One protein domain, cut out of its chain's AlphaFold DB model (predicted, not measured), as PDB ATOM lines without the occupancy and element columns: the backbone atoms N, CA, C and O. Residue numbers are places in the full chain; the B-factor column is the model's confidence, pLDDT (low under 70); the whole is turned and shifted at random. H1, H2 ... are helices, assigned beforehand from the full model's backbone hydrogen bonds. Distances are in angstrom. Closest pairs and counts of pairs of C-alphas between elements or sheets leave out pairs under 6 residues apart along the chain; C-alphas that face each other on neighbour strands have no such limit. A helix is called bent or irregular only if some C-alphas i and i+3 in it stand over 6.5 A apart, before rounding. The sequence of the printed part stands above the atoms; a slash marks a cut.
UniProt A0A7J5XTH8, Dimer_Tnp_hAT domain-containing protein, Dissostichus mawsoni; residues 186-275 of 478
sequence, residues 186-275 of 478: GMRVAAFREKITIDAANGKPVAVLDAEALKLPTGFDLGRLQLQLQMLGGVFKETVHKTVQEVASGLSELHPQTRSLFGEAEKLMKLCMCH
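This is residues 186 to 275 of the 478 residues of the protein "Dimer_Tnp_hAT domain-containing protein" of Dissostichus mawsoni (UniProt A0A7J5XTH8). A compact cluster of crossed helices: H5 packs on H1, H2 and H3, while the short H4 sits out at a corner near H3. The long link after H1 runs back past that helix toward its first residues, then turns to H2, which crosses H1 near its last residues. The printed part has 90 residues with five named helices, H1 to H5 in order along the chain, and no named strand; its class is all helix. The radius of gyration of the C-alphas is 12.0 A, and the C-alphas span 32 by 25 by 24 A.

H1, the longest helix, covers residues 186 to 201 and measures 23.0 A from its first C-alpha at (27.538, 18.513, 12.503) to its last at (4.928, 18.742, 16.580). H2, residues 222 to 235, is 20.0 A long and irregular, but only just: C-alphas 230 and 233 are 6.6 A apart. H3 covers residues 244 to 252, 12.3 A, and H4 covers residues 256 to 260, 6.1 A. H5, residues 263 to 273, is 15.4 A long and ends with C-alpha 273 at (16.400, 9.783, 10.451).

H1 and H5 are the hubs, each touching three other helices. H1 touches H2 with residues 197 to 201 alone, at a steep tilt of 48 degrees, the same way; their closest C-alphas, of Ala 201 and Gly 233, are 4.6 A apart. With residues 194 to 201 alone H1 touches H3, at a steep tilt of 42 degrees, the same way; the closest C-alphas, of Ile 198 and Val 244, are 6.2 A apart. With residues 190 to 197 alone H1 touches H5, at a steep tilt of 46 degrees, opposite ways; the closest C-alphas, of Glu 194 and Cys 272, are 6.3 A apart. H2 touches H5 with residues 224 to 229 alone, about perpendicular at 86 degrees; the closest C-alphas, of Leu 225 and Glu 264, are 5.2 A apart. H3 touches H5 at a tilt of 37 degrees, only just steep, opposite ways; the closest C-alphas, of Val 244 and Met 269, are 6.3 A apart. H2 and H3 are near each other, with 5 pairs of C-alphas within 10 A. H3 and H4 are close but not clearly touching, with the C-alphas of Leu 251 and Arg 259 closest at 6.5 A. H4 is apart from H1 and H2, and H4 and H5 meet only through their link. In H1, H3, H4 and H5 every O i to N i+4 pair is within hydrogen-bond range; in H2 it is 7 of 10.

The two C-alphas farthest apart, of Gly 186 and His 255, are 34.7 A apart. The printed part has no cut. The link from H1 to H2, residues 202 to 221, is long; that from H2 to H3 is short, and those from H3 to H4 and H4 to H5 are tight. Mean pLDDT of the printed part is 88.7, and no printed residue is under 70.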
ATOM      1  N   GLY A 186      28.432  19.504  13.107       85.62
ATOM      2  CA  GLY A 186      27.538  18.513  12.503       85.62
ATOM      3  C   GLY A 186      26.516  17.949  13.495       85.62
ATOM      4  O   GLY A 186      25.330  17.887  13.178       85.62
ATOM      5  N   MET A 187      26.957  17.619  14.714       86.88
ATOM      6  CA  MET A 187      26.087  17.111  15.779       86.88
ATOM      7  C   MET A 187      25.111  18.190  16.257       86.88
ATOM      8  O   MET A 187      23.919  17.919  16.400       86.88
ATOM      9  N   ARG A 188      25.585  19.435  16.429       88.44
ATOM     10  CA  ARG A 188      24.732  20.574  16.808       88.44
ATOM     11  C   ARG A 188      23.649  20.843  15.764       88.44
ATOM     12  O   ARG A 188      22.491  21.028  16.126       88.44
ATOM     13  N   VAL A 189      23.997  20.808  14.477       90.25
ATOM     14  CA  VAL A 189      23.038  20.999  13.377       90.25
ATOM     15  C   VAL A 189      22.032  19.848  13.309       90.25
ATOM     16  O   VAL A 189      20.836  20.097  13.166       90.25
ATOM     17  N   ALA A 190      22.475  18.595  13.450       90.19
ATOM     18  CA  ALA A 190      21.574  17.441  13.476       90.19
ATOM     19  C   ALA A 190      20.574  17.532  14.643       90.19
ATOM     20  O   ALA A 190      19.365  17.418  14.432       90.19
ATOM     21  N   ALA A 191      21.062  17.839  15.847       91.06
ATOM     22  CA  ALA A 191      20.225  18.040  17.024       91.06
ATOM     23  C   ALA A 191      19.263  19.227  16.863       91.06
ATOM     24  O   ALA A 191      18.111  19.148  17.286       91.06
ATOM     25  N   PHE A 192      19.700  20.312  16.218       91.44
ATOM     26  CA  PHE A 192      18.849  21.469  15.953       91.44
ATOM     27  C   PHE A 192      17.685  21.127  15.012       91.44
ATOM     28  O   PHE A 192      16.541  21.477  15.307       91.44
ATOM     29  N   ARG A 193      17.937  20.369  13.935       91.88
ATOM     30  CA  ARG A 193      16.886  19.891  13.014       91.88
ATOM     31  C   ARG A 193      15.862  18.999  13.718       91.88
ATOM     32  O   ARG A 193      14.654  19.177  13.534       91.88
ATOM     33  N   GLU A 194      16.328  18.057  14.541       93.00
ATOM     34  CA  GLU A 194      15.447  17.201  15.342       93.00
ATOM     35  C   GLU A 194      14.605  18.032  16.314       93.00
ATOM     36  O   GLU A 194      13.388  17.854  16.382       93.00
ATOM     37  N   LYS A 195      15.238  18.985  17.010       92.75
ATOM     38  CA  LYS A 195      14.583  19.837  18.005       92.75
ATOM     39  C   LYS A 195      13.468  20.670  17.394       92.75
ATOM     40  O   LYS A 195      12.370  20.659  17.933       92.75
ATOM     41  N   ILE A 196      13.715  21.334  16.264       92.62
ATOM     42  CA  ILE A 196      12.687  22.115  15.561       92.62
ATOM     43  C   ILE A 196      11.497  21.231  15.183       92.62
ATOM     44  O   ILE A 196      10.352  21.625  15.385       92.62
ATOM     45  N   THR A 197      11.763  20.033  14.658       92.19
ATOM     46  CA  THR A 197      10.708  19.105  14.228       92.19
ATOM     47  C   THR A 197       9.841  18.660  15.411       92.19
ATOM     48  O   THR A 197       8.615  18.655  15.316       92.19
ATOM     49  N   ILE A 198      10.472  18.325  16.540       93.12
ATOM     50  CA  ILE A 198       9.786  17.886  17.763       93.12
ATOM     51  C   ILE A 198       9.042  19.048  18.433       93.12
ATOM     52  O   ILE A 198       7.897  18.892  18.850       93.12
ATOM     53  N   ASP A 199       9.666  20.222  18.530       92.88
ATOM     54  CA  ASP A 199       9.055  21.413  19.123       92.88
ATOM     55  C   ASP A 199       7.824  21.858  18.314       92.88
ATOM     56  O   ASP A 199       6.782  22.145  18.906       92.88
ATOM     57  N   ALA A 200       7.906  21.816  16.980       92.31
ATOM     58  CA  ALA A 200       6.786  22.082  16.079       92.31
ATOM     59  C   ALA A 200       5.631  21.082  16.266       92.31
ATOM     60  O   ALA A 200       4.476  21.488  16.390       92.31
ATOM     61  N   ALA A 201       5.934  19.781  16.341       91.69
ATOM     62  CA  ALA A 201       4.928  18.742  16.580       91.69
ATOM     63  C   ALA A 201       4.238  18.904  17.944       91.69
ATOM     64  O   ALA A 201       3.040  18.672  18.064       91.69
ATOM     65  N   ASN A 202       4.973  19.376  18.952       91.81
ATOM     66  CA  ASN A 202       4.453  19.666  20.289       91.81
ATOM     67  C   ASN A 202       3.777  21.050  20.406       91.81
ATOM     68  O   ASN A 202       3.497  21.502  21.516       91.81
ATOM     69  N   GLY A 203       3.535  21.749  19.290       87.38
ATOM     70  CA  GLY A 203       2.798  23.016  19.265       87.38
ATOM     71  C   GLY A 203       3.560  24.228  19.807       87.38
ATOM     72  O   GLY A 203       2.945  25.250  20.111       87.38
ATOM     73  N   LYS A 204       4.888  24.147  19.939       89.06
ATOM     74  CA  LYS A 204       5.708  25.306  20.317       89.06
ATOM     75  C   LYS A 204       5.868  26.263  19.130       89.06
ATOM     76  O   LYS A 204       5.868  25.820  17.980       89.06
ATOM     77  N   PRO A 205       6.042  27.574  19.383       84.94
ATOM     78  CA  PRO A 205       6.242  28.540  18.313       84.94
ATOM     79  C   PRO A 205       7.524  28.223  17.535       84.94
ATOM     80  O   PRO A 205       8.613  28.139  18.104       84.94
ATOM     81  N   VAL A 206       7.383  28.066  16.220       84.69
ATOM     82  CA  VAL A 206       8.501  27.826  15.305       84.69
ATOM     83  C   VAL A 206       9.074  29.176  14.889       84.69
ATOM     84  O   VAL A 206       8.393  29.963  14.228       84.69
ATOM     85  N   ALA A 207      10.317  29.454  15.294       81.75
ATOM     86  CA  ALA A 207      11.054  30.634  14.846       81.75
ATOM     87  C   ALA A 207      11.257  30.613  13.321       81.75
ATOM     88  O   ALA A 207      11.079  29.578  12.675       81.75
ATOM     89  N   VAL A 208      11.622  31.757  12.741       83.12
ATOM     90  CA  VAL A 208      11.945  31.837  11.311       83.12
ATOM     91  C   VAL A 208      13.123  30.909  11.013       83.12
ATOM     92  O   VAL A 208      14.169  31.004  11.655       83.12
ATOM     93  N   LEU A 209      12.926  29.990  10.069       84.56
ATOM     94  CA  LEU A 209      13.945  29.047   9.636       84.56
ATOM     95  C   LEU A 209      15.017  29.756   8.808       84.56
ATOM     96  O   LEU A 209      14.713  30.557   7.926       84.56
ATOM     97  N   ASP A 210      16.266  29.373   9.044       83.12
ATOM     98  CA  ASP A 210      17.419  29.769   8.244       83.12
ATOM     99  C   ASP A 210      18.036  28.516   7.602       83.12
ATOM    100  O   ASP A 210      18.398  27.555   8.291       83.12
ATOM    101  N   ALA A 211      18.119  28.521   6.268       79.88
ATOM    102  CA  ALA A 211      18.635  27.416   5.463       79.88
ATOM    103  C   ALA A 211      20.093  27.104   5.793       79.88
ATOM    104  O   ALA A 211      20.471  25.930   5.849       79.88
ATOM    105  N   GLU A 212      20.883  28.154   6.022       81.25
ATOM    106  CA  GLU A 212      22.319  28.063   6.256       81.25
ATOM    107  C   GLU A 212      22.579  27.526   7.663       81.25
ATOM    108  O   GLU A 212      23.320  26.557   7.842       81.25
ATOM    109  N   ALA A 213      21.859  28.056   8.658       82.75
ATOM    110  CA  ALA A 213      21.916  27.558  10.031       82.75
ATOM    111  C   ALA A 213      21.520  26.074  10.130       82.75
ATOM    112  O   ALA A 213      22.106  25.308  10.899       82.75
ATOM    113  N   LEU A 214      20.540  25.646   9.329       83.56
ATOM    114  CA  LEU A 214      20.098  24.254   9.272       83.56
ATOM    115  C   LEU A 214      20.898  23.401   8.286       83.56
ATOM    116  O   LEU A 214      20.645  22.198   8.235       83.56
ATOM    117  N   LYS A 215      21.846  23.960   7.524       86.44
ATOM    118  CA  LYS A 215      22.604  23.287   6.448       86.44
ATOM    119  C   LYS A 215      21.713  22.427   5.535       86.44
ATOM    120  O   LYS A 215      22.015  21.249   5.301       86.44
ATOM    121  N   LEU A 216      20.554  22.948   5.133       86.38
ATOM    122  CA  LEU A 216      19.589  22.187   4.331       86.38
ATOM    123  C   LEU A 216      20.083  22.023   2.879       86.38
ATOM    124  O   LEU A 216      20.683  22.945   2.333       86.38
ATOM    125  N   PRO A 217      19.831  20.871   2.227       85.38
ATOM    126  CA  PRO A 217      20.100  20.693   0.800       85.38
ATOM    127  C   PRO A 217      19.359  21.713  -0.081       85.38
ATOM    128  O   PRO A 217      18.262  22.151   0.258       85.38
ATOM    129  N   THR A 218      19.896  21.988  -1.273       81.31
ATOM    130  CA  THR A 218      19.395  22.992  -2.240       81.31
ATOM    131  C   THR A 218      17.988  22.732  -2.810       81.31
ATOM    132  O   THR A 218      17.493  23.534  -3.593       81.31
ATOM    133  N   GLY A 219      17.318  21.641  -2.421       82.94
ATOM    134  CA  GLY A 219      15.970  21.265  -2.872       82.94
ATOM    135  C   GLY A 219      14.845  21.470  -1.848       82.94
ATOM    136  O   GLY A 219      13.744  20.962  -2.066       82.94
ATOM    137  N   PHE A 220      15.118  22.134  -0.721       89.50
ATOM    138  CA  PHE A 220      14.109  22.443   0.296       89.50
ATOM    139  C   PHE A 220      13.421  23.781   0.018       89.50
ATOM    140  O   PHE A 220      14.083  24.806  -0.140       89.50
ATOM    141  N   ASP A 221      12.090  23.781   0.035       90.19
ATOM    142  CA  ASP A 221      11.305  25.018   0.044       90.19
ATOM    143  C   ASP A 221      11.130  25.489   1.493       90.19
ATOM    144  O   ASP A 221      10.335  24.930   2.255       90.19
ATOM    145  N   LEU A 222      11.892  26.514   1.887       89.50
ATOM    146  CA  LEU A 222      11.879  27.039   3.253       89.50
ATOM    147  C   LEU A 222      10.548  27.674   3.647       89.50
ATOM    148  O   LEU A 222      10.120  27.508   4.788       89.50
ATOM    149  N   GLY A 223       9.891  28.384   2.727       88.81
ATOM    150  CA  GLY A 223       8.609  29.028   3.011       88.81
ATOM    151  C   GLY A 223       7.532  27.983   3.276       88.81
ATOM    152  O   GLY A 223       6.794  28.062   4.263       88.81
ATOM    153  N   ARG A 224       7.501  26.941   2.439       92.00
ATOM    154  CA  ARG A 224       6.593  25.808   2.616       92.00
ATOM    155  C   ARG A 224       6.927  24.992   3.864       92.00
ATOM    156  O   ARG A 224       6.009  24.613   4.590       92.00
ATOM    157  N   LEU A 225       8.206  24.751   4.149       92.88
ATOM    158  CA  LEU A 225       8.639  24.051   5.360       92.88
ATOM    159  C   LEU A 225       8.226  24.811   6.629       92.88
ATOM    160  O   LEU A 225       7.671  24.200   7.542       92.88
ATOM    161  N   GLN A 226       8.437  26.129   6.672       92.44
ATOM    162  CA  GLN A 226       8.026  26.985   7.790       92.44
ATOM    163  C   GLN A 226       6.527  26.839   8.072       92.44
ATOM    164  O   GLN A 226       6.136  26.577   9.211       92.44
ATOM    165  N   LEU A 227       5.699  26.974   7.034       91.75
ATOM    166  CA  LEU A 227       4.246  26.860   7.148       91.75
ATOM    167  C   LEU A 227       3.835  25.464   7.637       91.75
ATOM    168  O   LEU A 227       3.025  25.332   8.551       91.75
ATOM    169  N   GLN A 228       4.424  24.412   7.064       93.50
ATOM    170  CA  GLN A 228       4.116  23.031   7.435       93.50
ATOM    171  C   GLN A 228       4.473  22.725   8.890       93.50
ATOM    172  O   GLN A 228       3.693  22.067   9.573       93.50
ATOM    173  N   LEU A 229       5.608  23.222   9.389       92.62
ATOM    174  CA  LEU A 229       5.982  23.068  10.796       92.62
ATOM    175  C   LEU A 229       5.030  23.834  11.727       92.62
ATOM    176  O   LEU A 229       4.654  23.307  12.769       92.62
ATOM    177  N   GLN A 230       4.574  25.030  11.344       91.50
ATOM    178  CA  GLN A 230       3.564  25.772  12.114       91.50
ATOM    179  C   GLN A 230       2.218  25.034  12.172       91.50
ATOM    180  O   GLN A 230       1.549  25.041  13.203       91.50
ATOM    181  N   MET A 231       1.832  24.368  11.083       90.44
ATOM    182  CA  MET A 231       0.615  23.554  11.025       90.44
ATOM    183  C   MET A 231       0.742  22.220  11.777       90.44
ATOM    184  O   MET A 231      -0.276  21.639  12.154       90.44
ATOM    185  N   LEU A 232       1.967  21.735  12.007       90.38
ATOM    186  CA  LEU A 232       2.236  20.405  12.558       90.38
ATOM    187  C   LEU A 232       1.656  20.226  13.967       90.38
ATOM    188  O   LEU A 232       1.068  19.188  14.260       90.38
ATOM    189  N   GLY A 233       1.726  21.256  14.813       87.38
ATOM    190  CA  GLY A 233       1.124  21.219  16.152       87.38
ATOM    191  C   GLY A 233      -0.400  21.047  16.139       87.38
ATOM    192  O   GLY A 233      -0.975  20.509  17.081       87.38
ATOM    193  N   GLY A 234      -1.073  21.448  15.053       86.31
ATOM    194  CA  GLY A 234      -2.513  21.251  14.877       86.31
ATOM    195  C   GLY A 234      -2.914  19.800  14.591       86.31
ATOM    196  O   GLY A 234      -4.069  19.445  14.826       86.31
ATOM    197  N   VAL A 235      -1.974  18.978  14.112       86.12
ATOM    198  CA  VAL A 235      -2.165  17.546  13.825       86.12
ATOM    199  C   VAL A 235      -2.116  16.722  15.110       86.12
ATOM    200  O   VAL A 235      -2.935  15.835  15.314       86.12
ATOM    201  N   PHE A 236      -1.171  17.044  15.987       86.06
ATOM    202  CA  PHE A 236      -0.768  16.219  17.125       86.06
ATOM    203  C   PHE A 236      -1.355  16.678  18.465       86.06
ATOM    204  O   PHE A 236      -0.735  16.509  19.518       86.06
ATOM    205  N   LYS A 237      -2.551  17.277  18.442       78.56
ATOM    206  CA  LYS A 237      -3.207  17.811  19.644       78.56
ATOM    207  C   LYS A 237      -3.185  16.775  20.775       78.56
ATOM    208  O   LYS A 237      -3.534  15.622  20.560       78.56
ATOM    209  N   GLU A 238      -2.751  17.207  21.959       73.88
ATOM    210  CA  GLU A 238      -2.700  16.404  23.198       73.88
ATOM    211  C   GLU A 238      -1.665  15.262  23.225       73.88
ATOM    212  O   GLU A 238      -1.533  14.578  24.239       73.88
ATOM    213  N   THR A 239      -0.863  15.094  22.170       81.69
ATOM    214  CA  THR A 239       0.199  14.076  22.115       81.69
ATOM    215  C   THR A 239       1.585  14.705  22.227       81.69
ATOM    216  O   THR A 239       1.956  15.586  21.453       81.69
ATOM    217  N   VAL A 240       2.367  14.252  23.212       86.88
ATOM    218  CA  VAL A 240       3.747  14.714  23.417       86.88
ATOM    219  C   VAL A 240       4.710  13.760  22.733       86.88
ATOM    220  O   VAL A 240       4.818  12.592  23.109       86.88
ATOM    221  N   HIS A 241       5.454  14.292  21.773       88.81
ATOM    222  CA  HIS A 241       6.449  13.566  20.999       88.81
ATOM    223  C   HIS A 241       7.846  13.818  21.558       88.81
ATOM    224  O   HIS A 241       8.219  14.963  21.838       88.81
ATOM    225  N   LYS A 242       8.632  12.750  21.697       87.56
ATOM    226  CA  LYS A 242      10.030  12.800  22.154       87.56
ATOM    227  C   LYS A 242      11.022  12.544  21.030       87.56
ATOM    228  O   LYS A 242      12.179  12.940  21.141       87.56
ATOM    229  N   THR A 243      10.593  11.876  19.962       90.44
ATOM    230  CA  THR A 243      11.472  11.511  18.848       90.44
ATOM    231  C   THR A 243      10.873  11.899  17.504       90.44
ATOM    232  O   THR A 243       9.660  11.878  17.313       90.44
ATOM    233  N   VAL A 244      11.735  12.198  16.529       91.25
ATOM    234  CA  VAL A 244      11.307  12.443  15.140       91.25
ATOM    235  C   VAL A 244      10.613  11.210  14.547       91.25
ATOM    236  O   VAL A 244       9.711  11.350  13.727       91.25
ATOM    237  N   GLN A 245      10.989  10.005  14.989       90.19
ATOM    238  CA  GLN A 245      10.354   8.764  14.554       90.19
ATOM    239  C   GLN A 245       8.883   8.684  14.990       90.19
ATOM    240  O   GLN A 245       8.054   8.263  14.194       90.19
ATOM    241  N   GLU A 246       8.545   9.101  16.214       90.81
ATOM    242  CA  GLU A 246       7.146   9.154  16.670       90.81
ATOM    243  C   GLU A 246       6.326  10.132  15.823       90.81
ATOM    244  O   GLU A 246       5.241   9.780  15.366       90.81
ATOM    245  N   VAL A 247       6.883  11.316  15.538       91.75
ATOM    246  CA  VAL A 247       6.232  12.324  14.684       91.75
ATOM    247  C   VAL A 247       6.000  11.776  13.272       91.75
ATOM    248  O   VAL A 247       4.916  11.928  12.712       91.75
ATOM    249  N   ALA A 248       6.997  11.101  12.694       92.00
ATOM    250  CA  ALA A 248       6.886  10.505  11.365       92.00
ATOM    251  C   ALA A 248       5.835   9.382  11.314       92.00
ATOM    252  O   ALA A 248       5.072   9.309  10.350       92.00
ATOM    253  N   SER A 249       5.768   8.533  12.346       91.38
ATOM    254  CA  SER A 249       4.748   7.485  12.459       91.38
ATOM    255  C   SER A 249       3.347   8.082  12.561       91.38
ATOM    256  O   SER A 249       2.480   7.715  11.772       91.38
ATOM    257  N   GLY A 250       3.143   9.069  13.435       89.38
ATOM    258  CA  GLY A 250       1.839   9.716  13.573       89.38
ATOM    259  C   GLY A 250       1.395  10.441  12.297       89.38
ATOM    260  O   GLY A 250       0.222  10.412  11.938       89.38
ATOM    261  N   LEU A 251       2.332  11.012  11.531       90.44
ATOM    262  CA  LEU A 251       2.029  11.602  10.223       90.44
ATOM    263  C   LEU A 251       1.649  10.542   9.174       90.44
ATOM    264  O   LEU A 251       0.860  10.812   8.268       90.44
ATOM    265  N   SER A 252       2.209   9.333   9.283       89.88
ATOM    266  CA  SER A 252       1.929   8.230   8.360       89.88
ATOM    267  C   SER A 252       0.539   7.617   8.535       89.88
ATOM    268  O   SER A 252       0.016   7.054   7.576       89.88
ATOM    269  N   GLU A 253      -0.060   7.778   9.718       89.56
ATOM    270  CA  GLU A 253      -1.411   7.312  10.061       89.56
ATOM    271  C   GLU A 253      -2.518   8.263   9.567       89.56
ATOM    272  O   GLU A 253      -3.699   7.917   9.586       89.56
ATOM    273  N   LEU A 254      -2.158   9.461   9.094       88.88
ATOM    274  CA  LEU A 254      -3.117  10.426   8.565       88.88
ATOM    275  C   LEU A 254      -3.700   9.998   7.216       88.88
ATOM    276  O   LEU A 254      -3.059   9.326   6.407       88.88
ATOM    277  N   HIS A 255      -4.894  10.518   6.921       92.19
ATOM    278  CA  HIS A 255      -5.498  10.396   5.600       92.19
ATOM    279  C   HIS A 255      -4.532  10.907   4.503       92.19
ATOM    280  O   HIS A 255      -3.929  11.973   4.686       92.19
ATOM    281  N   PRO A 256      -4.403  10.225   3.343       91.31
ATOM    282  CA  PRO A 256      -3.430  10.580   2.304       91.31
ATOM    283  C   PRO A 256      -3.488  12.043   1.848       91.31
ATOM    284  O   PRO A 256      -2.452  12.671   1.625       91.31
ATOM    285  N   GLN A 257      -4.691  12.621   1.768       88.88
ATOM    286  CA  GLN A 257      -4.869  14.033   1.410       88.88
ATOM    287  C   GLN A 257      -4.274  14.970   2.469       88.88
ATOM    288  O   GLN A 257      -3.570  15.914   2.122       88.88
ATOM    289  N   THR A 258      -4.487  14.685   3.754       88.38
ATOM    290  CA  THR A 258      -3.927  15.477   4.857       88.38
ATOM    291  C   THR A 258      -2.414  15.326   4.918       88.38
ATOM    292  O   THR A 258      -1.696  16.313   5.054       88.38
ATOM    293  N   ARG A 259      -1.911  14.101   4.734       90.81
ATOM    294  CA  ARG A 259      -0.477  13.805   4.688       90.81
ATOM    295  C   ARG A 259       0.240  14.555   3.561       90.81
ATOM    296  O   ARG A 259       1.333  15.076   3.775       90.81
ATOM    297  N   SER A 260      -0.394  14.689   2.392       91.69
ATOM    298  CA  SER A 260       0.176  15.416   1.246       91.69
ATOM    299  C   SER A 260       0.498  16.894   1.537       91.69
ATOM    300  O   SER A 260       1.371  17.483   0.889       91.69
ATOM    301  N   LEU A 261      -0.139  17.483   2.558       91.31
ATOM    302  CA  LEU A 261       0.121  18.856   2.990       91.31
ATOM    303  C   LEU A 261       1.516  19.034   3.599       91.31
ATOM    304  O   LEU A 261       2.033  20.146   3.548       91.31
ATOM    305  N   PHE A 262       2.146  17.968   4.108       92.94
ATOM    306  CA  PHE A 262       3.378  18.000   4.913       92.94
ATOM    307  C   PHE A 262       4.633  17.511   4.168       92.94
ATOM    308  O   PHE A 262       5.589  17.042   4.781       92.94
ATOM    309  N   GLY A 263       4.659  17.623   2.836       91.75
ATOM    310  CA  GLY A 263       5.743  17.073   2.009       91.75
ATOM    311  C   GLY A 263       7.170  17.554   2.338       91.75
ATOM    312  O   GLY A 263       8.094  16.745   2.296       91.75
ATOM    313  N   GLU A 264       7.383  18.826   2.696       93.25
ATOM    314  CA  GLU A 264       8.717  19.336   3.075       93.25
ATOM    315  C   GLU A 264       9.085  18.925   4.504       93.25
ATOM    316  O   GLU A 264      10.227  18.545   4.765       93.25
ATOM    317  N   ALA A 265       8.114  18.918   5.421       92.69
ATOM    318  CA  ALA A 265       8.300  18.407   6.775       92.69
ATOM    319  C   ALA A 265       8.680  16.913   6.756       92.69
ATOM    320  O   ALA A 265       9.605  16.511   7.459       92.69
ATOM    321  N   GLU A 266       8.069  16.100   5.886       93.06
ATOM    322  CA  GLU A 266       8.480  14.705   5.680       93.06
ATOM    323  C   GLU A 266       9.917  14.583   5.161       93.06
ATOM    324  O   GLU A 266      10.659  13.706   5.612       93.06
ATOM    325  N   LYS A 267      10.334  15.435   4.213       92.38
ATOM    326  CA  LYS A 267      11.728  15.456   3.739       92.38
ATOM    327  C   LYS A 267      12.689  15.782   4.883       92.38
ATOM    328  O   LYS A 267      13.723  15.125   4.999       92.38
ATOM    329  N   LEU A 268      12.343  16.741   5.747       92.69
ATOM    330  CA  LEU A 268      13.144  17.086   6.924       92.69
ATOM    331  C   LEU A 268      13.229  15.905   7.903       92.69
ATOM    332  O   LEU A 268      14.323  15.548   8.334       92.69
ATOM    333  N   MET A 269      12.105  15.247   8.198       92.62
ATOM    334  CA  MET A 269      12.077  14.059   9.062       92.62
ATOM    335  C   MET A 269      12.949  12.931   8.498       92.62
ATOM    336  O   MET A 269      13.728  12.326   9.236       92.62
ATOM    337  N   LYS A 270      12.874  12.676   7.184       91.50
ATOM    338  CA  LYS A 270      13.741  11.703   6.496       91.50
ATOM    339  C   LYS A 270      15.215  12.078   6.636       91.50
ATOM    340  O   LYS A 270      16.020  11.211   6.962       91.50
ATOM    341  N   LEU A 271      15.561  13.352   6.449       90.56
ATOM    342  CA  LEU A 271      16.929  13.844   6.620       90.56
ATOM    343  C   LEU A 271      17.446  13.606   8.047       90.56
ATOM    344  O   LEU A 271      18.573  13.140   8.207       90.56
ATOM    345  N   CYS A 272      16.626  13.871   9.070       89.69
ATOM    346  CA  CYS A 272      16.973  13.599  10.467       89.69
ATOM    347  C   CYS A 272      17.210  12.101  10.713       89.69
ATOM    348  O   CYS A 272      18.235  11.724  11.272       89.69
ATOM    349  N   MET A 273      16.307  11.236  10.239       85.62
ATOM    350  CA  MET A 273      16.400   9.783  10.451       85.62
ATOM    351  C   MET A 273      17.538   9.110   9.667       85.62
ATOM    352  O   MET A 273      17.962   8.014  10.025       85.62
ATOM    353  N   CYS A 274      18.036   9.743   8.603       84.19
ATOM    354  CA  CYS A 274      19.149   9.218   7.811       84.19
ATOM    355  C   CYS A 274      20.528   9.614   8.361       84.19
ATOM    356  O   CYS A 274      21.535   9.140   7.838       84.19
ATOM    357  N   HIS A 275      20.612  10.478   9.380       77.94
ATOM    358  CA  HIS A 275      21.902  10.921   9.901       77.94
ATOM    359  C   HIS A 275      22.555   9.825  10.763       77.94
ATOM    360  O   HIS A 275      21.990   9.427  11.785       77.94
TER     361      HIS A 275